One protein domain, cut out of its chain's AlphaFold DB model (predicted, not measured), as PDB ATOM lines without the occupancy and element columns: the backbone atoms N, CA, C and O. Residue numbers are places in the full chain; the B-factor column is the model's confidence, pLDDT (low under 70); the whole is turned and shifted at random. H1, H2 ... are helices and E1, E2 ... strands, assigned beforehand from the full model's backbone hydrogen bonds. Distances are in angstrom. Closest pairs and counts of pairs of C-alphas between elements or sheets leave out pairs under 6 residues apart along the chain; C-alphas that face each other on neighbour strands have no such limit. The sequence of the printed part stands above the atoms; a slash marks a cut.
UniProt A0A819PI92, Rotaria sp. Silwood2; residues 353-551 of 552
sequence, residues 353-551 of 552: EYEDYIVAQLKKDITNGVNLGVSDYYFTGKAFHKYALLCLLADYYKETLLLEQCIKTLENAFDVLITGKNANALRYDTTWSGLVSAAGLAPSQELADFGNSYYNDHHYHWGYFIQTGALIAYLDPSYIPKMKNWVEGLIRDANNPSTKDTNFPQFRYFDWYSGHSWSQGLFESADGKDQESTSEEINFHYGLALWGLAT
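What this domain is: This is residues 353 to 551 of the 552 residues of a protein of Rotaria sp. Silwood2 (UniProt A0A819PI92). Five helices, H2, H3, H5, H6 and H7, form an up-and-down bundle, each running against the one before it, with H5 in the middle; a small strand hairpin, E1 and E2, sits at one end with H4, and H1 at the other. The printed part has 199 residues, with seven named helices and two named strands in the order H1 H2 H3 E1 E2 H4 H5 H6 H7; the sheet E1 - E2 is antiparallel, the class mostly helix. It is compact, with a radius of gyration of the C-alphas of 17.5 A, and spans 54 by 35 by 32 A.

Where its parts are: E1 is residues 427 to 429, E2 434 to 436 and H4 448 to 454. H2, residues 377 to 396, measures 27.9 A, H3, 400 to 417, 25.8 A, H5, 458 to 475, 25.3 A, and H6, 477 to 495, 23.5 A with a kink of 62 degrees near residue 484. H1, residues 353 to 368, begins with C-alpha 353 at (47.430, 49.226, 18.061); H7, residues 534 to 551, ends with C-alpha 551 at (17.693, 61.583, 4.012).

How they stand to each other: In the hairpin E1 and E2, N 427 and O 436 are within hydrogen-bond range at 2.9 A. The closest C-alphas of E2 and H4, Val 436 and Ser 453, are 4.8 A apart. H5 touches H7, closest C-alphas Gly 463 and Phe 540 at 3.8 A. H5 touches H2, Gly 381 and Tyr 464 at 4.9 A, with a shallow tilt of 24 degrees. H5 and H6, and H2 and H3, are helical hairpins. H1 touches H2 with residues 362 to 366 alone, at a steep tilt of 48 degrees. Every O i to N i+4 pair is within hydrogen-bond range in H2 and H7, but 11 of 12 in H1, 12 of 14 in H3 and H5, 11 of 15 in H6 and 0 of 3 in H4, which has 3 of 4 O i to N i+3 pairs.

The domain as a whole: The C-alphas farthest apart, Glu 353 and Thr 431, are 56.4 A apart. The printed part has no cut; the links E2 to H4 and H6 to H7 are long. No printed residue is under 70.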
ATOM      1  N   GLU A 353      46.455  50.260  18.422       97.44
ATOM      2  CA  GLU A 353      47.430  49.226  18.061       97.44
ATOM      3  C   GLU A 353      47.021  48.351  16.862       97.44
ATOM      4  O   GLU A 353      47.858  47.633  16.315       97.44
ATOM      5  N   TYR A 354      45.752  48.400  16.444       96.88
ATOM      6  CA  TYR A 354      45.243  47.652  15.295       96.88
ATOM      7  C   TYR A 354      44.983  48.524  14.061       96.88
ATOM      8  O   TYR A 354      44.637  47.970  13.019       96.88
ATOM      9  N   GLU A 355      45.146  49.849  14.134       96.19
ATOM     10  CA  GLU A 355      44.774  50.757  13.036       96.19
ATOM     11  C   GLU A 355      45.525  50.442  11.735       96.19
ATOM     12  O   GLU A 355      44.885  50.232  10.705       96.19
ATOM     13  N   ASP A 356      46.853  50.291  11.785       96.69
ATOM     14  CA  ASP A 356      47.666  49.959  10.604       96.69
ATOM     15  C   ASP A 356      47.226  48.641   9.950       96.69
ATOM     16  O   ASP A 356      47.142  48.527   8.723       96.69
ATOM     17  N   TYR A 357      46.900  47.640  10.773       97.75
ATOM     18  CA  TYR A 357      46.398  46.354  10.297       97.75
ATOM     19  C   TYR A 357      45.023  46.500   9.635       97.75
ATOM     20  O   TYR A 357      44.800  45.952   8.554       97.75
ATOM     21  N   ILE A 358      44.112  47.256  10.255       97.62
ATOM     22  CA  ILE A 358      42.765  47.489   9.728       97.62
ATOM     23  C   ILE A 358      42.840  48.233   8.395       97.62
ATOM     24  O   ILE A 358      42.197  47.809   7.437       97.62
ATOM     25  N   VAL A 359      43.651  49.287   8.292       97.88
ATOM     26  CA  VAL A 359      43.822  50.061   7.053       97.88
ATOM     27  C   VAL A 359      44.437  49.201   5.944       97.88
ATOM     28  O   VAL A 359      43.970  49.234   4.802       97.88
ATOM     29  N   ALA A 360      45.449  48.385   6.256       98.19
ATOM     30  CA  ALA A 360      46.044  47.467   5.285       98.19
ATOM     31  C   ALA A 360      45.028  46.428   4.775       98.19
ATOM     32  O   ALA A 360      44.950  46.163   3.570       98.19
ATOM     33  N   GLN A 361      44.220  45.865   5.676       98.19
ATOM     34  CA  GLN A 361      43.186  44.893   5.327       98.19
ATOM     35  C   GLN A 361      42.033  45.540   4.544       98.19
ATOM     36  O   GLN A 361      41.586  44.973   3.549       98.19
ATOM     37  N   LEU A 362      41.618  46.757   4.906       98.19
ATOM     38  CA  LEU A 362      40.619  47.547   4.184       98.19
ATOM     39  C   LEU A 362      41.027  47.781   2.722       98.19
ATOM     40  O   LEU A 362      40.246  47.510   1.809       98.19
ATOM     41  N   LYS A 363      42.271  48.225   2.491       98.12
ATOM     42  CA  LYS A 363      42.831  48.421   1.142       98.12
ATOM     43  C   LYS A 363      42.778  47.134   0.328       98.12
ATOM     44  O   LYS A 363      42.361  47.152  -0.831       98.12
ATOM     45  N   LYS A 364      43.159  46.013   0.944       98.06
ATOM     46  CA  LYS A 364      43.105  44.689   0.322       98.06
ATOM     47  C   LYS A 364      41.674  44.284  -0.039       98.06
ATOM     48  O   LYS A 364      41.447  43.843  -1.161       98.06
ATOM     49  N   ASP A 365      40.719  44.445   0.869       97.88
ATOM     50  CA  ASP A 365      39.337  44.015   0.645       97.88
ATOM     51  C   ASP A 365      38.621  44.862  -0.414       97.88
ATOM     52  O   ASP A 365      37.935  44.302  -1.270       97.88
ATOM     53  N   ILE A 366      38.837  46.184  -0.436       97.00
ATOM     54  CA  ILE A 366      38.298  47.051  -1.495       97.00
ATOM     55  C   ILE A 366      38.936  46.721  -2.852       97.00
ATOM     56  O   ILE A 366      38.216  46.633  -3.846       97.00
ATOM     57  N   THR A 367      40.253  46.480  -2.891       94.94
ATOM     58  CA  THR A 367      40.981  46.153  -4.131       94.94
ATOM     59  C   THR A 367      40.589  44.787  -4.694       94.94
ATOM     60  O   THR A 367      40.446  44.644  -5.906       94.94
ATOM     61  N   ASN A 368      40.386  43.783  -3.835       95.31
ATOM     62  CA  ASN A 368      39.905  42.464  -4.255       95.31
ATOM     63  C   ASN A 368      38.486  42.528  -4.841       95.31
ATOM     64  O   ASN A 368      38.123  41.684  -5.662       95.31
ATOM     65  N   GLY A 369      37.694  43.516  -4.418       91.31
ATOM     66  CA  GLY A 369      36.317  43.698  -4.846       91.31
ATOM     67  C   GLY A 369      35.362  42.642  -4.286       91.31
ATOM     68  O   GLY A 369      35.718  41.755  -3.507       91.31
ATOM     69  N   VAL A 370      34.102  42.746  -4.698       92.94
ATOM     70  CA  VAL A 370      33.062  41.750  -4.433       92.94
ATOM     71  C   VAL A 370      32.168  41.627  -5.665       92.94
ATOM     72  O   VAL A 370      32.049  42.570  -6.447       92.94
ATOM     73  N   ASN A 371      31.533  40.470  -5.856       93.00
ATOM     74  CA  ASN A 371      30.525  40.334  -6.899       93.00
ATOM     75  C   ASN A 371      29.249  41.091  -6.494       93.00
ATOM     76  O   ASN A 371      28.550  40.675  -5.573       93.00
ATOM     77  N   LEU A 372      28.962  42.187  -7.198       94.75
ATOM     78  CA  LEU A 372      27.737  42.984  -7.059       94.75
ATOM     79  C   LEU A 372      26.737  42.728  -8.204       94.75
ATOM     80  O   LEU A 372      25.764  43.460  -8.365       94.75
ATOM     81  N   GLY A 373      26.971  41.705  -9.032       92.88
ATOM     82  CA  GLY A 373      26.023  41.265 -10.052       92.88
ATOM     83  C   GLY A 373      24.844  40.538  -9.412       92.88
ATOM     84  O   GLY A 373      25.006  39.438  -8.895       92.88
ATOM     85  N   VAL A 374      23.659  41.146  -9.462       87.25
ATOM     86  CA  VAL A 374      22.457  40.626  -8.795       87.25
ATOM     87  C   VAL A 374      21.879  39.452  -9.581       87.25
ATOM     88  O   VAL A 374      21.268  39.642 -10.634       87.25
ATOM     89  N   SER A 375      22.086  38.244  -9.052       86.62
ATOM     90  CA  SER A 375      21.421  36.994  -9.458       86.62
ATOM     91  C   SER A 375      20.265  36.604  -8.531       86.62
ATOM     92  O   SER A 375      19.331  35.932  -8.957       86.62
ATOM     93  N   ASP A 376      20.333  37.042  -7.279       94.25
ATOM     94  CA  ASP A 376      19.373  36.839  -6.193       94.25
ATOM     95  C   ASP A 376      19.497  38.022  -5.223       94.25
ATOM     96  O   ASP A 376      20.566  38.644  -5.148       94.25
ATOM     97  N   TYR A 377      18.436  38.364  -4.493       97.44
ATOM     98  CA  TYR A 377      18.482  39.519  -3.590       97.44
ATOM     99  C   TYR A 377      19.085  39.178  -2.221       97.44
ATOM    100  O   TYR A 377      19.577  40.076  -1.542       97.44
ATOM    101  N   TYR A 378      19.132  37.907  -1.819       97.94
ATOM    102  CA  TYR A 378      19.683  37.532  -0.515       97.94
ATOM    103  C   TYR A 378      21.212  37.673  -0.445       97.94
ATOM    104  O   TYR A 378      21.746  38.537   0.257       97.94
ATOM    105  N   PHE A 379      21.949  36.842  -1.183       97.62
ATOM    106  CA  PHE A 379      23.411  36.823  -1.153       97.62
ATOM    107  C   PHE A 379      23.992  38.091  -1.753       97.62
ATOM    108  O   PHE A 379      24.969  38.629  -1.221       97.62
ATOM    109  N   THR A 380      23.378  38.603  -2.820       97.00
ATOM    110  CA  THR A 380      23.844  39.858  -3.408       97.00
ATOM    111  C   THR A 380      23.605  41.027  -2.458       97.00
ATOM    112  O   THR A 380      24.503  41.845  -2.288       97.00
ATOM    113  N   GLY A 381      22.468  41.075  -1.752       98.19
ATOM    114  CA  GLY A 381      22.239  42.068  -0.702       98.19
ATOM    115  C   GLY A 381      23.364  42.059   0.337       98.19
ATOM    116  O   GLY A 381      23.962  43.099   0.621       98.19
ATOM    117  N   LYS A 382      23.749  40.876   0.831       98.31
ATOM    118  CA  LYS A 382      24.882  40.729   1.767       98.31
ATOM    119  C   LYS A 382      26.188  41.283   1.200       98.31
ATOM    120  O   LYS A 382      26.938  41.925   1.934       98.31
ATOM    121  N   ALA A 383      26.461  41.050  -0.084       98.19
ATOM    122  CA  ALA A 383      27.640  41.584  -0.761       98.19
ATOM    123  C   ALA A 383      27.617  43.119  -0.852       98.19
ATOM    124  O   ALA A 383      28.613  43.753  -0.497       98.19
ATOM    125  N   PHE A 384      26.482  43.705  -1.252       98.50
ATOM    126  CA  PHE A 384      26.271  45.158  -1.289       98.50
ATOM    127  C   PHE A 384      26.516  45.781   0.085       98.50
ATOM    128  O   PHE A 384      27.356  46.673   0.219       98.50
ATOM    129  N   HIS A 385      25.863  45.250   1.122       98.44
ATOM    130  CA  HIS A 385      25.985  45.789   2.470       98.44
ATOM    131  C   HIS A 385      27.416  45.651   3.007       98.44
ATOM    132  O   HIS A 385      27.984  46.622   3.504       98.44
ATOM    133  N   LYS A 386      28.048  44.480   2.841       98.19
ATOM    134  CA  LYS A 386      29.448  44.270   3.243       98.19
ATOM    135  C   LYS A 386      30.375  45.301   2.598       98.19
ATOM    136  O   LYS A 386      31.231  45.852   3.283       98.19
ATOM    137  N   TYR A 387      30.233  45.545   1.298       98.50
ATOM    138  CA  TYR A 387      31.103  46.476   0.580       98.50
ATOM    139  C   TYR A 387      30.834  47.936   0.968       98.50
ATOM    140  O   TYR A 387      31.773  48.713   1.117       98.50
ATOM    141  N   ALA A 388      29.580  48.294   1.248       98.44
ATOM    142  CA  ALA A 388      29.219  49.606   1.782       98.44
ATOM    143  C   ALA A 388      29.829  49.882   3.164       98.44
ATOM    144  O   ALA A 388      30.298  50.991   3.418       98.44
ATOM    145  N   LEU A 389      29.914  48.870   4.033       98.25
ATOM    146  CA  LEU A 389      30.628  48.992   5.308       98.25
ATOM    147  C   LEU A 389      32.136  49.222   5.114       98.25
ATOM    148  O   LEU A 389      32.739  49.956   5.893       98.25
ATOM    149  N   LEU A 390      32.752  48.653   4.069       98.38
ATOM    150  CA  LEU A 390      34.148  48.963   3.729       98.38
ATOM    151  C   LEU A 390      34.299  50.426   3.298       98.38
ATOM    152  O   LEU A 390      35.231  51.091   3.742       98.38
ATOM    153  N   CYS A 391      33.368  50.955   2.501       98.44
ATOM    154  CA  CYS A 391      33.371  52.376   2.151       98.44
ATOM    155  C   CYS A 391      33.236  53.288   3.369       98.44
ATOM    156  O   CYS A 391      33.973  54.263   3.487       98.44
ATOM    157  N   LEU A 392      32.370  52.933   4.320       98.25
ATOM    158  CA  LEU A 392      32.261  53.664   5.581       98.25
ATOM    159  C   LEU A 392      33.580  53.658   6.371       98.25
ATOM    160  O   LEU A 392      33.957  54.674   6.948       98.25
ATOM    161  N   LEU A 393      34.308  52.537   6.382       97.69
ATOM    162  CA  LEU A 393      35.634  52.487   7.004       97.69
ATOM    163  C   LEU A 393      36.666  53.334   6.247       97.69
ATOM    164  O   LEU A 393      37.514  53.953   6.887       97.69
ATOM    165  N   ALA A 394      36.601  53.395   4.914       98.25
ATOM    166  CA  ALA A 394      37.478  54.258   4.120       98.25
ATOM    167  C   ALA A 394      37.267  55.744   4.455       98.25
ATOM    168  O   ALA A 394      38.249  56.470   4.613       98.25
ATOM    169  N   ASP A 395      36.016  56.168   4.651       98.06
ATOM    170  CA  ASP A 395      35.681  57.503   5.159       98.06
ATOM    171  C   ASP A 395      36.211  57.730   6.584       98.06
ATOM    172  O   ASP A 395      36.939  58.692   6.833       98.06
ATOM    173  N   TYR A 396      35.955  56.789   7.503       97.38
ATOM    174  CA  TYR A 396      36.412  56.869   8.897       97.38
ATOM    175  C   TYR A 396      37.933  57.080   9.019       97.38
ATOM    176  O   TYR A 396      38.386  57.926   9.793       97.38
ATOM    177  N   TYR A 397      38.725  56.345   8.230       97.25
ATOM    178  CA  TYR A 397      40.189  56.458   8.200       97.25
ATOM    179  C   TYR A 397      40.716  57.545   7.252       97.25
ATOM    180  O   TYR A 397      41.929  57.714   7.137       97.25
ATOM    181  N   LYS A 398      39.832  58.315   6.604       97.19
ATOM    182  CA  LYS A 398      40.181  59.403   5.674       97.19
ATOM    183  C   LYS A 398      41.014  58.935   4.471       97.19
ATOM    184  O   LYS A 398      41.859  59.668   3.960       97.19
ATOM    185  N   GLU A 399      40.762  57.721   3.991       97.81
ATOM    186  CA  GLU A 399      41.379  57.145   2.791       97.81
ATOM    187  C   GLU A 399      40.627  57.625   1.533       97.81
ATOM    188  O   GLU A 399      39.930  56.859   0.872       97.81
ATOM    189  N   THR A 400      40.742  58.919   1.204       97.12
ATOM    190  CA  THR A 400      39.883  59.609   0.216       97.12
ATOM    191  C   THR A 400      39.837  58.940  -1.160       97.12
ATOM    192  O   THR A 400      38.753  58.701  -1.680       97.12
ATOM    193  N   LEU A 401      40.987  58.576  -1.740       96.62
ATOM    194  CA  LEU A 401      41.018  57.925  -3.060       96.62
ATOM    195  C   LEU A 401      40.352  56.540  -3.037       96.62
ATOM    196  O   LEU A 401      39.719  56.129  -4.007       96.62
ATOM    197  N   LEU A 402      40.496  55.819  -1.922       97.06
ATOM    198  CA  LEU A 402      39.896  54.502  -1.742       97.06
ATOM    199  C   LEU A 402      38.376  54.615  -1.567       97.06
ATOM    200  O   LEU A 402      37.640  53.803  -2.126       97.06
ATOM    201  N   LEU A 403      37.921  55.638  -0.835       98.38
ATOM    202  CA  LEU A 403      36.510  55.979  -0.690       98.38
ATOM    203  C   LEU A 403      35.882  56.327  -2.045       98.38
ATOM    204  O   LEU A 403      34.868  55.734  -2.402       98.38
ATOM    205  N   GLU A 404      36.495  57.225  -2.823       97.44
ATOM    206  CA  GLU A 404      36.006  57.605  -4.158       97.44
ATOM    207  C   GLU A 404      35.853  56.383  -5.071       97.44
ATOM    208  O   GLU A 404      34.814  56.197  -5.712       97.44
ATOM    209  N   GLN A 405      36.863  55.506  -5.095       96.31
ATOM    210  CA  GLN A 405      36.816  54.268  -5.869       96.31
ATOM    211  C   GLN A 405      35.661  53.367  -5.418       96.31
ATOM    212  O   GLN A 405      34.884  52.892  -6.250       96.31
ATOM    213  N   CYS A 406      35.555  53.107  -4.116       97.38
ATOM    214  CA  CYS A 406      34.603  52.132  -3.604       97.38
ATOM    215  C   CYS A 406      33.154  52.637  -3.716       97.38
ATOM    216  O   CYS A 406      32.270  51.868  -4.106       97.38
ATOM    217  N   ILE A 407      32.903  53.931  -3.466       98.00
ATOM    218  CA  ILE A 407      31.574  54.517  -3.647       98.00
ATOM    219  C   ILE A 407      31.185  54.460  -5.113       98.00
ATOM    220  O   ILE A 407      30.078  54.022  -5.425       98.00
ATOM    221  N   LYS A 408      32.115  54.761  -6.029       97.75
ATOM    222  CA  LYS A 408      31.804  54.684  -7.452       97.75
ATOM    223  C   LYS A 408      31.439  53.267  -7.894       97.75
ATOM    224  O   LYS A 408      30.548  53.082  -8.723       97.75
ATOM    225  N   THR A 409      32.093  52.252  -7.329       97.62
ATOM    226  CA  THR A 409      31.733  50.847  -7.549       97.62
ATOM    227  C   THR A 409      30.308  50.538  -7.076       97.62
ATOM    228  O   THR A 409      29.568  49.883  -7.812       97.62
ATOM    229  N   LEU A 410      29.898  51.031  -5.902       97.69
ATOM    230  CA  LEU A 410      28.536  50.844  -5.386       97.69
ATOM    231  C   LEU A 410      27.483  51.564  -6.222       97.69
ATOM    232  O   LEU A 410      26.482  50.946  -6.575       97.69
ATOM    233  N   GLU A 411      27.713  52.830  -6.571       98.12
ATOM    234  CA  GLU A 411      26.809  53.601  -7.427       98.12
ATOM    235  C   GLU A 411      26.580  52.903  -8.765       98.12
ATOM    236  O   GLU A 411      25.440  52.701  -9.164       98.12
ATOM    237  N   ASN A 412      27.653  52.461  -9.429       97.12
ATOM    238  CA  ASN A 412      27.547  51.774 -10.715       97.12
ATOM    239  C   ASN A 412      26.746  50.465 -10.595       97.12
ATOM    240  O   ASN A 412      26.009  50.107 -11.512       97.12
ATOM    241  N   ALA A 413      26.875  49.742  -9.479       96.62
ATOM    242  CA  ALA A 413      26.076  48.548  -9.223       96.62
ATOM    243  C   ALA A 413      24.601  48.895  -8.935       96.62
ATOM    244  O   ALA A 413      23.696  48.205  -9.410       96.62
ATOM    245  N   PHE A 414      24.343  49.996  -8.224       95.56
ATOM    246  CA  PHE A 414      22.996  50.519  -7.987       95.56
ATOM    247  C   PHE A 414      22.331  51.032  -9.271       95.56
ATOM    248  O   PHE A 414      21.137  50.809  -9.455       95.56
ATOM    249  N   ASP A 415      23.083  51.647 -10.189       96.00
ATOM    250  CA  ASP A 415      22.598  52.086 -11.506       96.00
ATOM    251  C   ASP A 415      21.988  50.906 -12.298       96.00
ATOM    252  O   ASP A 415      20.997  51.062 -13.017       96.00
ATOM    253  N   VAL A 416      22.516  49.684 -12.134       95.19
ATOM    254  CA  VAL A 416      21.943  48.470 -12.745       95.19
ATOM    255  C   VAL A 416      20.589  48.108 -12.116       95.19
ATOM    256  O   VAL A 416      19.655  47.768 -12.847       95.19
ATOM    257  N   LEU A 417      20.463  48.221 -10.789       94.00
ATOM    258  CA  LEU A 417      19.222  47.960 -10.046       94.00
ATOM    259  C   LEU A 417      18.119  48.959 -10.411       94.00
ATOM    260  O   LEU A 417      17.008  48.558 -10.758       94.00
ATOM    261  N   ILE A 418      18.432  50.259 -10.394       92.00
ATOM    262  CA  ILE A 418      17.472  51.327 -10.717       92.00
ATOM    263  C   ILE A 418      17.201  51.439 -12.218       92.00
ATOM    264  O   ILE A 418      16.405  52.259 -12.636       92.00
ATOM    265  N   THR A 419      17.849  50.654 -13.074       91.50
ATOM    266  CA  THR A 419      17.449  50.548 -14.487       91.50
ATOM    267  C   THR A 419      16.752  49.229 -14.795       91.50
ATOM    268  O   THR A 419      16.395  48.991 -15.949       91.50
ATOM    269  N   GLY A 420      16.559  48.366 -13.788       90.25
ATOM    270  CA  GLY A 420      15.933  47.053 -13.944       90.25
ATOM    271  C   GLY A 420      16.708  46.117 -14.874       90.25
ATOM    272  O   GLY A 420      16.123  45.198 -15.448       90.25
ATOM    273  N   LYS A 421      18.010  46.365 -15.071       91.31
ATOM    274  CA  LYS A 421      18.867  45.623 -16.011       91.31
ATOM    275  C   LYS A 421      19.543  44.407 -15.382       91.31
ATOM    276  O   LYS A 421      20.229  43.667 -16.086       91.31
ATOM    277  N   ASN A 422      19.378  44.196 -14.080       93.88
ATOM    278  CA  ASN A 422      19.873  43.001 -13.410       93.88
ATOM    279  C   ASN A 422      19.032  41.758 -13.738       93.88
ATOM    280  O   ASN A 422      17.861  41.845 -14.116       93.88
ATOM    281  N   ALA A 423      19.623  40.580 -13.527       92.06
ATOM    282  CA  ALA A 423      18.859  39.343 -13.538       92.06
ATOM    283  C   ALA A 423      17.828  39.370 -12.404       92.06
ATOM    284  O   ALA A 423      18.068  39.934 -11.334       92.06
ATOM    285  N   ASN A 424      16.662  38.774 -12.657       94.19
ATOM    286  CA  ASN A 424      15.569  38.705 -11.690       94.19
ATOM    287  C   ASN A 424      15.118  40.082 -11.158       94.19
ATOM    288  O   ASN A 424      14.653  40.189 -10.026       94.19
ATOM    289  N   ALA A 425      15.242  41.140 -11.977       95.88
ATOM    290  CA  ALA A 425      14.799  42.496 -11.645       95.88
ATOM    291  C   ALA A 425      13.404  42.512 -10.994       95.88
ATOM    292  O   ALA A 425      12.526  41.732 -11.374       95.88
ATOM    293  N   LEU A 426      13.209  43.403 -10.020       97.56
ATOM    294  CA  LEU A 426      11.972  43.474  -9.244       97.56
ATOM    295  C   LEU A 426      10.749  43.761 -10.123       97.56
ATOM    296  O   LEU A 426      10.832  44.351 -11.205       97.56
ATOM    297  N   ARG A 427       9.593  43.307  -9.652       97.94
ATOM    298  CA  ARG A 427       8.278  43.542 -10.249       97.94
ATOM    299  C   ARG A 427       7.342  44.086  -9.193       97.94
ATOM    300  O   ARG A 427       7.426  43.669  -8.041       97.94
ATOM    301  N   TYR A 428       6.433  44.969  -9.595       98.38
ATOM    302  CA  TYR A 428       5.330  45.354  -8.727       98.38
ATOM    303  C   TYR A 428       4.138  44.435  -8.980       98.38
ATOM    304  O   TYR A 428       3.543  44.413 -10.058       98.38
ATOM    305  N   ASP A 429       3.795  43.641  -7.982       98.44
ATOM    306  CA  ASP A 429       2.643  42.768  -8.003       98.44
ATOM    307  C   ASP A 429       1.366  43.536  -7.644       98.44
ATOM    308  O   ASP A 429       1.154  43.967  -6.513       98.44
ATOM    309  N   THR A 430       0.462  43.639  -8.616       97.19
ATOM    310  CA  THR A 430      -0.828  44.330  -8.477       97.19
ATOM    311  C   THR A 430      -1.927  43.485  -7.812       97.19
ATOM    312  O   THR A 430      -3.031  43.995  -7.563       97.19
ATOM    313  N   THR A 431      -1.659  42.201  -7.539       97.25
ATOM    314  CA  THR A 431      -2.534  41.287  -6.790       97.25
ATOM    315  C   THR A 431      -2.360  41.486  -5.287       97.25
ATOM    316  O   THR A 431      -3.339  41.812  -4.620       97.25
ATOM    317  N   TRP A 432      -1.139  41.350  -4.755       97.56
ATOM    318  CA  TRP A 432      -0.853  41.510  -3.318       97.56
ATOM    319  C   TRP A 432      -0.221  42.863  -2.957       97.56
ATOM    320  O   TRP A 432       0.061  43.116  -1.785       97.56
ATOM    321  N   SER A 433      -0.094  43.760  -3.944       97.50
ATOM    322  CA  SER A 433       0.335  45.161  -3.793       97.50
ATOM    323  C   SER A 433       1.711  45.257  -3.139       97.50
ATOM    324  O   SER A 433       1.835  45.693  -1.998       97.50
ATOM    325  N   GLY A 434       2.734  44.740  -3.823       98.12
ATOM    326  CA  GLY A 434       4.078  44.573  -3.270       98.12
ATOM    327  C   GLY A 434       5.174  44.376  -4.310       98.12
ATOM    328  O   GLY A 434       4.891  44.221  -5.495       98.12
ATOM    329  N   LEU A 435       6.430  44.414  -3.872       98.31
ATOM    330  CA  LEU A 435       7.595  44.213  -4.736       98.31
ATOM    331  C   LEU A 435       8.097  42.783  -4.626       98.31
ATOM    332  O   LEU A 435       8.337  42.316  -3.525       98.31
ATOM    333  N   VAL A 436       8.305  42.108  -5.752       98.50
ATOM    334  CA  VAL A 436       8.763  40.712  -5.778       98.50
ATOM    335  C   VAL A 436       9.920  40.513  -6.754       98.50
ATOM    336  O   VAL A 436       9.948  41.113  -7.833       98.50
ATOM    337  N   SER A 437      10.868  39.645  -6.400       97.56
ATOM    338  CA  SER A 437      11.893  39.136  -7.320       97.56
ATOM    339  C   SER A 437      11.238  38.417  -8.497       97.56
ATOM    340  O   SER A 437      10.271  37.675  -8.321       97.56
ATOM    341  N   ALA A 438      11.765  38.590  -9.711       97.12
ATOM    342  CA  ALA A 438      11.251  37.860 -10.871       97.12
ATOM    343  C   ALA A 438      11.706  36.387 -10.921       97.12
ATOM    344  O   ALA A 438      11.200  35.633 -11.753       97.12
ATOM    345  N   ALA A 439      12.619  35.971 -10.032       96.81
ATOM    346  CA  ALA A 439      13.259  34.654 -10.053       96.81
ATOM    347  C   ALA A 439      12.266  33.482  -9.983       96.81
ATOM    348  O   ALA A 439      12.421  32.492 -10.694       96.81
ATOM    349  N   GLY A 440      11.239  33.602  -9.143       97.00
ATOM    350  CA  GLY A 440      10.267  32.548  -8.870       97.00
ATOM    351  C   GLY A 440       8.913  32.728  -9.545       97.00
ATOM    352  O   GLY A 440       7.974  32.017  -9.206       97.00
ATOM    353  N   LEU A 441       8.773  33.673 -10.481       96.25
ATOM    354  CA  LEU A 441       7.497  33.906 -11.177       96.25
ATOM    355  C   LEU A 441       7.191  32.849 -12.247       96.25
ATOM    356  O   LEU A 441       6.040  32.710 -12.666       96.25
ATOM    357  N   ALA A 442       8.209  32.122 -12.710       92.62
ATOM    358  CA  ALA A 442       8.021  31.006 -13.625       92.62
ATOM    359  C   ALA A 442       7.389  29.800 -12.895       92.62
ATOM    360  O   ALA A 442       7.670  29.583 -11.715       92.62
ATOM    361  N   PRO A 443       6.562  28.982 -13.577       91.00
ATOM    362  CA  PRO A 443       5.970  27.789 -12.975       91.00
ATOM    363  C   PRO A 443       7.017  26.867 -12.338       91.00
ATOM    364  O   PRO A 443       8.074  26.627 -12.927       91.00
ATOM    365  N   SER A 444       6.699  26.318 -11.163       92.38
ATOM    366  CA  SER A 444       7.563  25.394 -10.414       92.38
ATOM    367  C   SER A 444       8.899  25.995  -9.943       92.38
ATOM    368  O   SER A 444       9.859  25.255  -9.724       92.38
ATOM    369  N   GLN A 445       8.998  27.325  -9.836       96.00
ATOM    370  CA  GLN A 445      10.170  28.044  -9.314       96.00
ATOM    371  C   GLN A 445       9.847  28.818  -8.028       96.00
ATOM    372  O   GLN A 445      10.564  29.743  -7.665       96.00
ATOM    373  N   GLU A 446       8.793  28.444  -7.301       96.94
ATOM    374  CA  GLU A 446       8.283  29.203  -6.152       96.94
ATOM    375  C   GLU A 446       9.306  29.398  -5.031       96.94
ATOM    376  O   GLU A 446       9.160  30.324  -4.244       96.94
ATOM    377  N   LEU A 447      10.327  28.540  -4.951       97.50
ATOM    378  CA  LEU A 447      11.400  28.597  -3.954       97.50
ATOM    379  C   LEU A 447      12.662  29.323  -4.448       97.50
ATOM    380  O   LEU A 447      13.621  29.455  -3.686       97.50
ATOM    381  N   ALA A 448      12.698  29.772  -5.707       97.06
ATOM    382  CA  ALA A 448      13.815  30.553  -6.223       97.06
ATOM    383  C   ALA A 448      13.973  31.842  -5.409       97.06
ATOM    384  O   ALA A 448      12.981  32.435  -4.977       97.06
ATOM    385  N   ASP A 449      15.228  32.254  -5.188       96.44
ATOM    386  CA  ASP A 449      15.554  33.418  -4.354       96.44
ATOM    387  C   ASP A 449      14.869  33.332  -2.977       96.44
ATOM    388  O   ASP A 449      14.194  34.255  -2.531       96.44
ATOM    389  N   PHE A 450      14.957  32.147  -2.358       97.50
ATOM    390  CA  PHE A 450      14.372  31.824  -1.050       97.50
ATOM    391  C   PHE A 450      12.856  32.052  -0.961       97.50
ATOM    392  O   PHE A 450      12.311  32.279   0.113       97.50
ATOM    393  N   GLY A 451      12.154  31.993  -2.094       97.94
ATOM    394  CA  GLY A 451      10.721  32.254  -2.158       97.94
ATOM    395  C   GLY A 451      10.346  33.729  -2.055       97.94
ATOM    396  O   GLY A 451       9.180  34.038  -1.795       97.94
ATOM    397  N   ASN A 452      11.291  34.644  -2.300       98.25
ATOM    398  CA  ASN A 452      11.040  36.084  -2.360       98.25
ATOM    399  C   ASN A 452       9.900  36.415  -3.331       98.25
ATOM    400  O   ASN A 452       9.007  37.188  -3.012       98.25
ATOM    401  N   SER A 453       9.818  35.726  -4.472       98.44
ATOM    402  CA  SER A 453       8.716  35.928  -5.419       98.44
ATOM    403  C   SER A 453       7.330  35.643  -4.837       98.44
ATOM    404  O   SER A 453       6.343  36.079  -5.406       98.44
ATOM    405  N   TYR A 454       7.261  34.923  -3.715       98.50
ATOM    406  CA  TYR A 454       6.062  34.567  -2.965       98.50
ATOM    407  C   TYR A 454       6.054  35.248  -1.589       98.50
ATOM    408  O   TYR A 454       5.480  34.715  -0.640       98.50
ATOM    409  N   TYR A 455       6.645  36.441  -1.473       98.69
ATOM    410  CA  TYR A 455       6.654  37.280  -0.270       98.69
ATOM    411  C   TYR A 455       7.430  36.729   0.930       98.69
ATOM    412  O   TYR A 455       7.232  37.191   2.059       98.69
ATOM    413  N   ASN A 456       8.301  35.744   0.718       98.38
ATOM    414  CA  ASN A 456       9.162  35.222   1.771       98.38
ATOM    415  C   ASN A 456      10.371  36.141   1.991       98.38
ATOM    416  O   ASN A 456      10.994  36.576   1.025       98.38
ATOM    417  N   ASP A 457      10.704  36.422   3.250       98.25
ATOM    418  CA  ASP A 457      11.993  37.015   3.646       98.25
ATOM    419  C   ASP A 457      12.341  38.393   3.053       98.25
ATOM    420  O   ASP A 457      13.506  38.794   3.020       98.25
ATOM    421  N   HIS A 458      11.357  39.184   2.621       98.56
ATOM    422  CA  HIS A 458      11.653  40.512   2.071       98.56
ATOM    423  C   HIS A 458      12.344  41.428   3.080       98.56
ATOM    424  O   HIS A 458      13.269  42.130   2.699       98.56
ATOM    425  N   HIS A 459      11.950  41.434   4.358       98.31
ATOM    426  CA  HIS A 459      12.647  42.214   5.390       98.31
ATOM    427  C   HIS A 459      14.123  41.806   5.488       98.31
ATOM    428  O   HIS A 459      14.983  42.683   5.533       98.31
ATOM    429  N   TYR A 460      14.449  40.512   5.396       98.31
ATOM    430  CA  TYR A 460      15.844  40.063   5.341       98.31
ATOM    431  C   TYR A 460      16.562  40.580   4.092       98.31
ATOM    432  O   TYR A 460      17.635  41.171   4.198       98.31
ATOM    433  N   HIS A 461      15.967  40.395   2.911       98.56
ATOM    434  CA  HIS A 461      16.593  40.731   1.631       98.56
ATOM    435  C   HIS A 461      16.745  42.252   1.475       98.56
ATOM    436  O   HIS A 461      17.842  42.768   1.255       98.56
ATOM    437  N   TRP A 462      15.648  42.993   1.642       98.44
ATOM    438  CA  TRP A 462      15.595  44.447   1.517       98.44
ATOM    439  C   TRP A 462      16.451  45.147   2.559       98.44
ATOM    440  O   TRP A 462      17.053  46.167   2.232       98.44
ATOM    441  N   GLY A 463      16.569  44.607   3.777       98.56
ATOM    442  CA  GLY A 463      17.364  45.219   4.842       98.56
ATOM    443  C   GLY A 463      18.805  45.501   4.421       98.56
ATOM    444  O   GLY A 463      19.348  46.561   4.735       98.56
ATOM    445  N   TYR A 464      19.405  44.604   3.639       98.75
ATOM    446  CA  TYR A 464      20.753  44.792   3.109       98.75
ATOM    447  C   TYR A 464      20.854  45.925   2.079       98.75
ATOM    448  O   TYR A 464      21.780  46.740   2.137       98.75
ATOM    449  N   PHE A 465      19.903  46.011   1.149       98.62
ATOM    450  CA  PHE A 465      19.893  47.066   0.133       98.62
ATOM    451  C   PHE A 465      19.519  48.428   0.715       98.62
ATOM    452  O   PHE A 465      20.103  49.431   0.315       98.62
ATOM    453  N   ILE A 466      18.604  48.469   1.686       98.81
ATOM    454  CA  ILE A 466      18.231  49.698   2.390       98.81
ATOM    455  C   ILE A 466      19.426  50.236   3.181       98.81
ATOM    456  O   ILE A 466      19.740  51.416   3.056       98.81
ATOM    457  N   GLN A 467      20.148  49.387   3.926       98.56
ATOM    458  CA  GLN A 467      21.377  49.823   4.603       98.56
ATOM    459  C   GLN A 467      22.445  50.298   3.624       98.56
ATOM    460  O   GLN A 467      23.083  51.317   3.866       98.56
ATOM    461  N   THR A 468      22.605  49.606   2.496       98.75
ATOM    462  CA  THR A 468      23.537  50.053   1.455       98.75
ATOM    463  C   THR A 468      23.146  51.425   0.908       98.75
ATOM    464  O   THR A 468      23.997  52.303   0.817       98.75
ATOM    465  N   GLY A 469      21.861  51.645   0.611       98.62
ATOM    466  CA  GLY A 469      21.346  52.946   0.185       98.62
ATOM    467  C   GLY A 469      21.565  54.036   1.235       98.62
ATOM    468  O   GLY A 469      21.989  55.133   0.892       98.62
ATOM    469  N   ALA A 470      21.352  53.734   2.519       98.75
ATOM    470  CA  ALA A 470      21.610  54.672   3.612       98.75
ATOM    471  C   ALA A 470      23.096  55.047   3.726       98.75
ATOM    472  O   ALA A 470      23.421  56.211   3.940       98.75
ATOM    473  N   LEU A 471      23.997  54.080   3.541       98.62
ATOM    474  CA  LEU A 471      25.443  54.311   3.537       98.62
ATOM    475  C   LEU A 471      25.880  55.146   2.328       98.62
ATOM    476  O   LEU A 471      26.651  56.081   2.500       98.62
ATOM    477  N   ILE A 472      25.351  54.872   1.129       98.62
ATOM    478  CA  ILE A 472      25.602  55.718  -0.049       98.62
ATOM    479  C   ILE A 472      25.077  57.135   0.205       98.62
ATOM    480  O   ILE A 472      25.789  58.090  -0.059       98.62
ATOM    481  N   ALA A 473      23.876  57.289   0.767       98.50
ATOM    482  CA  ALA A 473      23.292  58.598   1.058       98.50
ATOM    483  C   ALA A 473      24.129  59.406   2.062       98.50
ATOM    484  O   ALA A 473      24.243  60.620   1.923       98.50
ATOM    485  N   TYR A 474      24.723  58.734   3.052       98.38
ATOM    486  CA  TYR A 474      25.628  59.348   4.023       98.38
ATOM    487  C   TYR A 474      26.978  59.749   3.400       98.38
ATOM    488  O   TYR A 474      27.479  60.834   3.683       98.38
ATOM    489  N   LEU A 475      27.560  58.890   2.554       98.31
ATOM    490  CA  LEU A 475      28.900  59.074   1.979       98.31
ATOM    491  C   LEU A 475      28.917  59.974   0.728       98.31
ATOM    492  O   LEU A 475      29.863  60.731   0.535       98.31
ATOM    493  N   ASP A 476      27.880  59.905  -0.109       98.00
ATOM    494  CA  ASP A 476      27.660  60.764  -1.277       98.00
ATOM    495  C   ASP A 476      26.174  61.171  -1.392       98.00
ATOM    496  O   ASP A 476      25.380  60.561  -2.125       98.00
ATOM    497  N   PRO A 477      25.772  62.254  -0.701       97.88
ATOM    498  CA  PRO A 477      24.401  62.755  -0.750       97.88
ATOM    499  C   PRO A 477      23.920  63.145  -2.157       97.88
ATOM    500  O   PRO A 477      22.712  63.212  -2.398       97.88
ATOM    501  N   SER A 478      24.830  63.401  -3.109       97.56
ATOM    502  CA  SER A 478      24.457  63.801  -4.470       97.56
ATOM    503  C   SER A 478      23.776  62.675  -5.258       97.56
ATOM    504  O   SER A 478      23.027  62.947  -6.203       97.56
ATOM    505  N   TYR A 479      23.956  61.420  -4.833       97.88
ATOM    506  CA  TYR A 479      23.343  60.246  -5.448       97.88
ATOM    507  C   TYR A 479      21.901  59.981  -4.975       97.88
ATOM    508  O   TYR A 479      21.143  59.274  -5.650       97.88
ATOM    509  N   ILE A 480      21.464  60.583  -3.857       97.81
ATOM    510  CA  ILE A 480      20.128  60.368  -3.264       97.81
ATOM    511  C   ILE A 480      18.992  60.515  -4.291       97.81
ATOM    512  O   ILE A 480      18.170  59.597  -4.370       97.81
ATOM    513  N   PRO A 481      18.916  61.578  -5.124       96.25
ATOM    514  CA  PRO A 481      17.807  61.748  -6.063       96.25
ATOM    515  C   PRO A 481      17.640  60.595  -7.063       96.25
ATOM    516  O   PRO A 481      16.529  60.369  -7.535       96.25
ATOM    517  N   LYS A 482      18.714  59.855  -7.378       94.88
ATOM    518  CA  LYS A 482      18.665  58.712  -8.301       94.88
ATOM    519  C   LYS A 482      18.101  57.452  -7.649       94.88
ATOM    520  O   LYS A 482      17.335  56.734  -8.282       94.88
ATOM    521  N   MET A 483      18.479  57.176  -6.401       95.69
ATOM    522  CA  MET A 483      18.128  55.918  -5.726       95.69
ATOM    523  C   MET A 483      16.926  56.018  -4.784       95.69
ATOM    524  O   MET A 483      16.341  54.987  -4.461       95.69
ATOM    525  N   LYS A 484      16.540  57.227  -4.347       96.00
ATOM    526  CA  LYS A 484      15.530  57.445  -3.296       96.00
ATOM    527  C   LYS A 484      14.240  56.668  -3.538       96.00
ATOM    528  O   LYS A 484      13.841  55.885  -2.685       96.00
ATOM    529  N   ASN A 485      13.641  56.814  -4.718       95.12
ATOM    530  CA  ASN A 485      12.384  56.135  -5.046       95.12
ATOM    531  C   ASN A 485      12.517  54.607  -5.048       95.12
ATOM    532  O   ASN A 485      11.565  53.911  -4.697       95.12
ATOM    533  N   TRP A 486      13.686  54.086  -5.430       96.69
ATOM    534  CA  TRP A 486      13.932  52.649  -5.442       96.69
ATOM    535  C   TRP A 486      14.095  52.103  -4.015       96.69
ATOM    536  O   TRP A 486      13.456  51.126  -3.633       96.69
ATOM    537  N   VAL A 487      14.894  52.775  -3.181       98.00
ATOM    538  CA  VAL A 487      15.093  52.377  -1.777       98.00
ATOM    539  C   VAL A 487      13.788  52.496  -0.989       98.00
ATOM    540  O   VAL A 487      13.391  51.554  -0.307       98.00
ATOM    541  N   GLU A 488      13.065  53.609  -1.129       97.88
ATOM    542  CA  GLU A 488      11.774  53.803  -0.465       97.88
ATOM    543  C   GLU A 488      10.704  52.829  -0.965       97.88
ATOM    544  O   GLU A 488       9.827  52.459  -0.188       97.88
ATOM    545  N   GLY A 489      10.787  52.351  -2.212       97.88
ATOM    546  CA  GLY A 489       9.952  51.254  -2.708       97.88
ATOM    547  C   GLY A 489      10.112  49.981  -1.873       97.88
ATOM    548  O   GLY A 489       9.112  49.402  -1.450       97.88
ATOM    549  N   LEU A 490      11.355  49.590  -1.561       98.50
ATOM    550  CA  LEU A 490      11.635  48.438  -0.694       98.50
ATOM    551  C   LEU A 490      11.134  48.654   0.740       98.50
ATOM    552  O   LEU A 490      10.569  47.744   1.350       98.50
ATOM    553  N   ILE A 491      11.326  49.862   1.279       98.69
ATOM    554  CA  ILE A 491      10.858  50.192   2.631       98.69
ATOM    555  C   ILE A 491       9.332  50.105   2.693       98.69
ATOM    556  O   ILE A 491       8.792  49.509   3.623       98.69
ATOM    557  N   ARG A 492       8.631  50.679   1.713       98.50
ATOM    558  CA  ARG A 492       7.165  50.673   1.655       98.50
ATOM    559  C   ARG A 492       6.614  49.262   1.484       98.50
ATOM    560  O   ARG A 492       5.638  48.925   2.144       98.50
ATOM    561  N   ASP A 493       7.270  48.416   0.690       98.62
ATOM    562  CA  ASP A 493       6.871  47.016   0.537       98.62
ATOM    563  C   ASP A 493       6.878  46.236   1.857       98.62
ATOM    564  O   ASP A 493       5.917  45.520   2.150       98.62
ATOM    565  N   ALA A 494       7.930  46.384   2.666       97.81
ATOM    566  CA  ALA A 494       8.065  45.627   3.907       97.81
ATOM    567  C   ALA A 494       7.434  46.314   5.134       97.81
ATOM    568  O   ALA A 494       6.951  45.635   6.044       97.81
ATOM    569  N   ASN A 495       7.435  47.648   5.174       97.69
ATOM    570  CA  ASN A 495       7.148  48.439   6.370       97.69
ATOM    571  C   ASN A 495       6.448  49.774   6.059       97.69
ATOM    572  O   ASN A 495       6.761  50.786   6.685       97.69
ATOM    573  N   ASN A 496       5.495  49.805   5.117       98.25
ATOM    574  CA  ASN A 496       4.598  50.957   4.981       98.25
ATOM    575  C   ASN A 496       3.922  51.244   6.343       98.25
ATOM    576  O   ASN A 496       3.209  50.380   6.857       98.25
ATOM    577  N   PRO A 497       4.120  52.427   6.951       97.12
ATOM    578  CA  PRO A 497       3.560  52.721   8.264       97.12
ATOM    579  C   PRO A 497       2.159  53.348   8.186       97.12
ATOM    580  O   PRO A 497       1.534  53.558   9.222       97.12
ATOM    581  N   SER A 498       1.632  53.664   6.994       97.25
ATOM    582  CA  SER A 498       0.446  54.519   6.850       97.25
ATOM    583  C   SER A 498      -0.574  53.992   5.845       97.25
ATOM    584  O   SER A 498      -0.248  53.670   4.708       97.25
ATOM    585  N   THR A 499      -1.852  54.031   6.221       95.00
ATOM    586  CA  THR A 499      -2.984  53.711   5.333       95.00
ATOM    587  C   THR A 499      -3.154  54.704   4.182       95.00
ATOM    588  O   THR A 499      -3.862  54.425   3.218       95.00
ATOM    589  N   LYS A 500      -2.495  55.870   4.257       96.94
ATOM    590  CA  LYS A 500      -2.470  56.859   3.170       96.94
ATOM    591  C   LYS A 500      -1.705  56.364   1.944       96.94
ATOM    592  O   LYS A 500      -1.996  56.815   0.840       96.94
ATOM    593  N   ASP A 501      -0.738  55.466   2.124       97.62
ATOM    594  CA  ASP A 501      -0.116  54.768   1.005       97.62
ATOM    595  C   ASP A 501      -0.919  53.507   0.689       97.62
ATOM    596  O   ASP A 501      -0.804  52.483   1.354       97.62
ATOM    597  N   THR A 502      -1.756  53.595  -0.340       96.06
ATOM    598  CA  THR A 502      -2.640  52.503  -0.764       96.06
ATOM    599  C   THR A 502      -1.954  51.495  -1.690       96.06
ATOM    600  O   THR A 502      -2.577  50.506  -2.079       96.06
ATOM    601  N   ASN A 503      -0.683  51.724  -2.046       97.00
ATOM    602  CA  ASN A 503       0.085  50.841  -2.928       97.00
ATOM    603  C   ASN A 503       0.725  49.665  -2.179       97.00
ATOM    604  O   ASN A 503       1.126  48.694  -2.807       97.00
ATOM    605  N   PHE A 504       0.829  49.737  -0.852       98.25
ATOM    606  CA  PHE A 504       1.445  48.700  -0.027       98.25
ATOM    607  C   PHE A 504       0.635  48.500   1.259       98.25
ATOM    608  O   PHE A 504       0.117  49.477   1.801       98.25
ATOM    609  N   PRO A 505       0.491  47.269   1.779       97.38
ATOM    610  CA  PRO A 505      -0.218  47.043   3.034       97.38
ATOM    611  C   PRO A 505       0.589  47.618   4.198       97.38
ATOM    612  O   PRO A 505       1.822  47.622   4.154       97.38
ATOM    613  N   GLN A 506      -0.082  48.069   5.260       97.31
ATOM    614  CA  GLN A 506       0.643  48.510   6.446       97.31
ATOM    615  C   GLN A 506       1.433  47.342   7.052       97.31
ATOM    616  O   GLN A 506       0.906  46.250   7.236       97.31
ATOM    617  N   PHE A 507       2.701  47.575   7.397       97.75
ATOM    618  CA  PHE A 507       3.530  46.624   8.147       97.75
ATOM    619  C   PHE A 507       3.435  45.178   7.630       97.75
ATOM    620  O   PHE A 507       3.031  44.288   8.381       97.75
ATOM    621  N   ARG A 508       3.770  44.922   6.355       98.00
ATOM    622  CA  ARG A 508       3.608  43.594   5.730       98.00
ATOM    623  C   ARG A 508       4.118  42.458   6.622       98.00
ATOM    624  O   ARG A 508       3.382  41.490   6.818       98.00
ATOM    625  N   TYR A 509       5.322  42.622   7.176       96.00
ATOM    626  CA  TYR A 509       6.028  41.617   7.982       96.00
ATOM    627  C   TYR A 509       5.833  41.787   9.486       96.00
ATOM    628  O   TYR A 509       5.639  40.793  10.184       96.00
ATOM    629  N   PHE A 510       5.882  43.026   9.987       98.00
ATOM    630  CA  PHE A 510       5.864  43.286  11.424       98.00
ATOM    631  C   PHE A 510       4.477  43.029  12.021       98.00
ATOM    632  O   PHE A 510       3.472  43.602  11.593       98.00
ATOM    633  N   ASP A 511       4.397  42.159  13.024       97.94
ATOM    634  CA  ASP A 511       3.169  41.859  13.754       97.94
ATOM    635  C   ASP A 511       3.220  42.548  15.118       97.94
ATOM    636  O   ASP A 511       3.837  42.055  16.065       97.94
ATOM    637  N   TRP A 512       2.541  43.694  15.212       98.06
ATOM    638  CA  TRP A 512       2.490  44.525  16.416       98.06
ATOM    639  C   TRP A 512       1.971  43.788  17.655       98.06
ATOM    640  O   TRP A 512       2.386  44.117  18.760       98.06
ATOM    641  N   TYR A 513       1.105  42.780  17.498       98.25
ATOM    642  CA  TYR A 513       0.667  41.960  18.627       98.25
ATOM    643  C   TYR A 513       1.735  40.943  19.038       98.25
ATOM    644  O   TYR A 513       1.843  40.603  20.206       98.25
ATOM    645  N   SER A 514       2.493  40.385  18.093       97.31
ATOM    646  CA  SER A 514       3.566  39.433  18.410       97.31
ATOM    647  C   SER A 514       4.848  40.113  18.891       97.31
ATOM    648  O   SER A 514       5.625  39.453  19.585       97.31
ATOM    649  N   GLY A 515       5.041  41.390  18.553       96.81
ATOM    650  CA  GLY A 515       6.226  42.183  18.883       96.81
ATOM    651  C   GLY A 515       7.445  41.854  18.017       96.81
ATOM    652  O   GLY A 515       8.566  42.136  18.425       96.81
ATOM    653  N   HIS A 516       7.236  41.199  16.873       97.50
ATOM    654  CA  HIS A 516       8.277  40.818  15.916       97.50
ATOM    655  C   HIS A 516       7.661  40.527  14.538       97.50
ATOM    656  O   HIS A 516       6.437  40.442  14.390       97.50
ATOM    657  N   SER A 517       8.512  40.346  13.535       98.00
ATOM    658  CA  SER A 517       8.141  40.064  12.148       98.00
ATOM    659  C   SER A 517       7.920  38.579  11.867       98.00
ATOM    660  O   SER A 517       8.374  37.717  12.622       98.00
ATOM    661  N   TRP A 518       7.237  38.280  10.762       98.06
ATOM    662  CA  TRP A 518       7.076  36.926  10.225       98.06
ATOM    663  C   TRP A 518       7.698  36.795   8.836       98.06
ATOM    664  O   TRP A 518       7.292  37.503   7.920       98.06
ATOM    665  N   SER A 519       8.595  35.831   8.658       96.94
ATOM    666  CA  SER A 519       9.250  35.498   7.390       96.94
ATOM    667  C   SER A 519       8.304  34.944   6.342       96.94
ATOM    668  O   SER A 519       8.244  35.470   5.228       96.94
ATOM    669  N   GLN A 520       7.523  33.924   6.713       96.31
ATOM    670  CA  GLN A 520       6.758  33.153   5.740       96.31
ATOM    671  C   GLN A 520       5.780  34.002   4.936       96.31
ATOM    672  O   GLN A 520       4.829  34.565   5.494       96.31
ATOM    673  N   GLY A 521       5.939  33.997   3.616       97.00
ATOM    674  CA  GLY A 521       5.014  34.630   2.680       97.00
ATOM    675  C   GLY A 521       3.806  33.758   2.328       97.00
ATOM    676  O   GLY A 521       3.127  33.185   3.190       97.00
ATOM    677  N   LEU A 522       3.533  33.652   1.029       97.44
ATOM    678  CA  LEU A 522       2.378  32.990   0.421       97.44
ATOM    679  C   LEU A 522       2.504  31.457   0.354       97.44
ATOM    680  O   LEU A 522       2.072  30.825  -0.616       97.44
ATOM    681  N   PHE A 523       3.050  30.852   1.406       95.88
ATOM    682  CA  PHE A 523       3.155  29.407   1.580       95.88
ATOM    683  C   PHE A 523       2.170  28.924   2.640       95.88
ATOM    684  O   PHE A 523       1.961  29.580   3.661       95.88
ATOM    685  N   GLU A 524       1.553  27.775   2.380       94.62
ATOM    686  CA  GLU A 524       0.704  27.087   3.348       94.62
ATOM    687  C   GLU A 524       1.574  26.435   4.423       94.62
ATOM    688  O   GLU A 524       2.582  25.813   4.096       94.62
ATOM    689  N   SER A 525       1.188  26.553   5.694       95.19
ATOM    690  CA  SER A 525       1.931  25.923   6.791       95.19
ATOM    691  C   SER A 525       1.018  25.370   7.873       95.19
ATOM    692  O   SER A 525       0.140  26.071   8.388       95.19
ATOM    693  N   ALA A 526       1.285  24.119   8.247       94.75
ATOM    694  CA  ALA A 526       0.624  23.422   9.342       94.75
ATOM    695  C   ALA A 526       1.047  23.944  10.727       94.75
ATOM    696  O   ALA A 526       0.318  23.737  11.694       94.75
ATOM    697  N   ASP A 527       2.172  24.659  10.818       93.44
ATOM    698  CA  ASP A 527       2.711  25.213  12.067       93.44
ATOM    699  C   ASP A 527       2.466  26.728  12.202       93.44
ATOM    700  O   ASP A 527       2.809  27.346  13.211       93.44
ATOM    701  N   GLY A 528       1.806  27.334  11.210       93.56
ATOM    702  CA  GLY A 528       1.603  28.778  11.130       93.56
ATOM    703  C   GLY A 528       2.807  29.497  10.522       93.56
ATOM    704  O   GLY A 528       3.506  28.947   9.680       93.56
ATOM    705  N   LYS A 529       3.005  30.764  10.893       95.62
ATOM    706  CA  LYS A 529       4.112  31.587  10.383       95.62
ATOM    707  C   LYS A 529       5.416  31.279  11.123       95.62
ATOM    708  O   LYS A 529       5.381  30.987  12.319       95.62
ATOM    709  N   ASP A 530       6.542  31.420  10.432       96.31
ATOM    710  CA  ASP A 530       7.888  31.279  10.987       96.31
ATOM    711  C   ASP A 530       8.673  32.603  10.976       96.31
ATOM    712  O   ASP A 530       8.292  33.574  10.316       96.31
ATOM    713  N   GLN A 531       9.738  32.638  11.776       96.19
ATOM    714  CA  GLN A 531      10.742  33.697  11.850       96.19
ATOM    715  C   GLN A 531      12.012  33.060  12.425       96.19
ATOM    716  O   GLN A 531      12.010  32.618  13.576       96.19
ATOM    717  N   GLU A 532      13.079  32.988  11.632       96.38
ATOM    718  CA  GLU A 532      14.351  32.378  12.042       96.38
ATOM    719  C   GLU A 532      15.393  33.447  12.402       96.38
ATOM    720  O   GLU A 532      15.900  33.505  13.526       96.38
ATOM    721  N   SER A 533      15.694  34.333  11.451       97.25
ATOM    722  CA  SER A 533      16.836  35.242  11.511       97.25
ATOM    723  C   SER A 533      16.467  36.576  12.159       97.25
ATOM    724  O   SER A 533      16.351  37.622  11.519       97.25
ATOM    725  N   THR A 534      16.318  36.563  13.484       96.19
ATOM    726  CA  THR A 534      16.061  37.794  14.262       96.19
ATOM    727  C   THR A 534      17.134  38.868  14.052       96.19
ATOM    728  O   THR A 534      16.829  40.059  14.069       96.19
ATOM    729  N   SER A 535      18.387  38.487  13.783       97.81
ATOM    730  CA  SER A 535      19.452  39.441  13.463       97.81
ATOM    731  C   SER A 535      19.255  40.138  12.118       97.81
ATOM    732  O   SER A 535      19.608  41.308  11.995       97.81
ATOM    733  N   GLU A 536      18.691  39.461  11.113       98.31
ATOM    734  CA  GLU A 536      18.410  40.087   9.815       98.31
ATOM    735  C   GLU A 536      17.163  40.977   9.873       98.31
ATOM    736  O   GLU A 536      17.126  42.019   9.224       98.31
ATOM    737  N   GLU A 537      16.191  40.655  10.727       97.44
ATOM    738  CA  GLU A 537      15.107  41.585  11.071       97.44
ATOM    739  C   GLU A 537      15.640  42.853  11.759       97.44
ATOM    740  O   GLU A 537      15.288  43.970  11.376       97.44
ATOM    741  N   ILE A 538      16.532  42.711  12.744       97.50
ATOM    742  CA  ILE A 538      17.175  43.867  13.389       97.50
ATOM    743  C   ILE A 538      17.968  44.675  12.355       97.50
ATOM    744  O   ILE A 538      17.894  45.903  12.351       97.50
ATOM    745  N   ASN A 539      18.681  44.005  11.445       98.06
ATOM    746  CA  ASN A 539      19.389  44.640  10.336       98.06
ATOM    747  C   ASN A 539      18.427  45.449   9.443       98.06
ATOM    748  O   ASN A 539      18.741  46.578   9.072       98.06
ATOM    749  N   PHE A 540      17.238  44.933   9.137       98.62
ATOM    750  CA  PHE A 540      16.220  45.682   8.400       98.62
ATOM    751  C   PHE A 540      15.804  46.968   9.123       98.62
ATOM    752  O   PHE A 540      15.931  48.054   8.558       98.62
ATOM    753  N   HIS A 541      15.377  46.870  10.386       97.81
ATOM    754  CA  HIS A 541      14.937  48.036  11.159       97.81
ATOM    755  C   HIS A 541      16.062  49.049  11.402       97.81
ATOM    756  O   HIS A 541      15.823  50.257  11.357       97.81
ATOM    757  N   TYR A 542      17.294  48.578  11.596       97.88
ATOM    758  CA  TYR A 542      18.468  49.441  11.672       97.88
ATOM    759  C   TYR A 542      18.698  50.192  10.353       97.88
ATOM    760  O   TYR A 542      18.929  51.398  10.370       97.88
ATOM    761  N   GLY A 543      18.518  49.529   9.207       98.12
ATOM    762  CA  GLY A 543      18.553  50.183   7.899       98.12
ATOM    763  C   GLY A 543      17.492  51.252   7.709       98.12
ATOM    764  O   GLY A 543      17.803  52.306   7.159       98.12
ATOM    765  N   LEU A 544      16.272  51.038   8.214       97.56
ATOM    766  CA  LEU A 544      15.233  52.071   8.197       97.56
ATOM    767  C   LEU A 544      15.666  53.312   8.985       97.56
ATOM    768  O   LEU A 544      15.510  54.434   8.504       97.56
ATOM    769  N   ALA A 545      16.235  53.107  10.177       96.44
ATOM    770  CA  ALA A 545      16.733  54.194  11.011       96.44
ATOM    771  C   ALA A 545      17.875  54.959  10.321       96.44
ATOM    772  O   ALA A 545      17.831  56.185  10.255       96.44
ATOM    773  N   LEU A 546      18.856  54.252   9.744       98.31
ATOM    774  CA  LEU A 546      19.962  54.875   9.009       98.31
ATOM    775  C   LEU A 546      19.486  55.634   7.765       98.31
ATOM    776  O   LEU A 546      19.958  56.741   7.516       98.31
ATOM    777  N   TRP A 547      18.539  55.079   7.002       98.44
ATOM    778  CA  TRP A 547      17.965  55.764   5.842       98.44
ATOM    779  C   TRP A 547      17.281  57.067   6.256       98.44
ATOM    780  O   TRP A 547      17.541  58.117   5.668       98.44
ATOM    781  N   GLY A 548      16.467  57.018   7.315       95.88
ATOM    782  CA  GLY A 548      15.835  58.203   7.887       95.88
ATOM    783  C   GLY A 548      16.847  59.244   8.370       95.88
ATOM    784  O   GLY A 548      16.606  60.432   8.206       95.88
ATOM    785  N   LEU A 549      17.988  58.831   8.933       95.38
ATOM    786  CA  LEU A 549      19.057  59.750   9.344       95.38
ATOM    787  C   LEU A 549      19.781  60.396   8.153       95.38
ATOM    788  O   LEU A 549      20.134  61.567   8.235       95.38
ATOM    789  N   ALA A 550      20.008  59.656   7.064       97.31
ATOM    790  CA  ALA A 550      20.745  60.151   5.898       97.31
ATOM    791  C   ALA A 550      19.917  61.020   4.938       97.31
ATOM    792  O   ALA A 550      20.491  61.661   4.062       97.31
ATOM    793  N   THR A 551      18.584  60.997   5.035       94.69
ATOM    794  CA  THR A 551      17.693  61.583   4.012       94.69
ATOM    795  C   THR A 551      16.696  62.612   4.541       94.69
ATOM    796  O   THR A 551      15.826  63.053   3.781       94.69
TER     797      THR A 551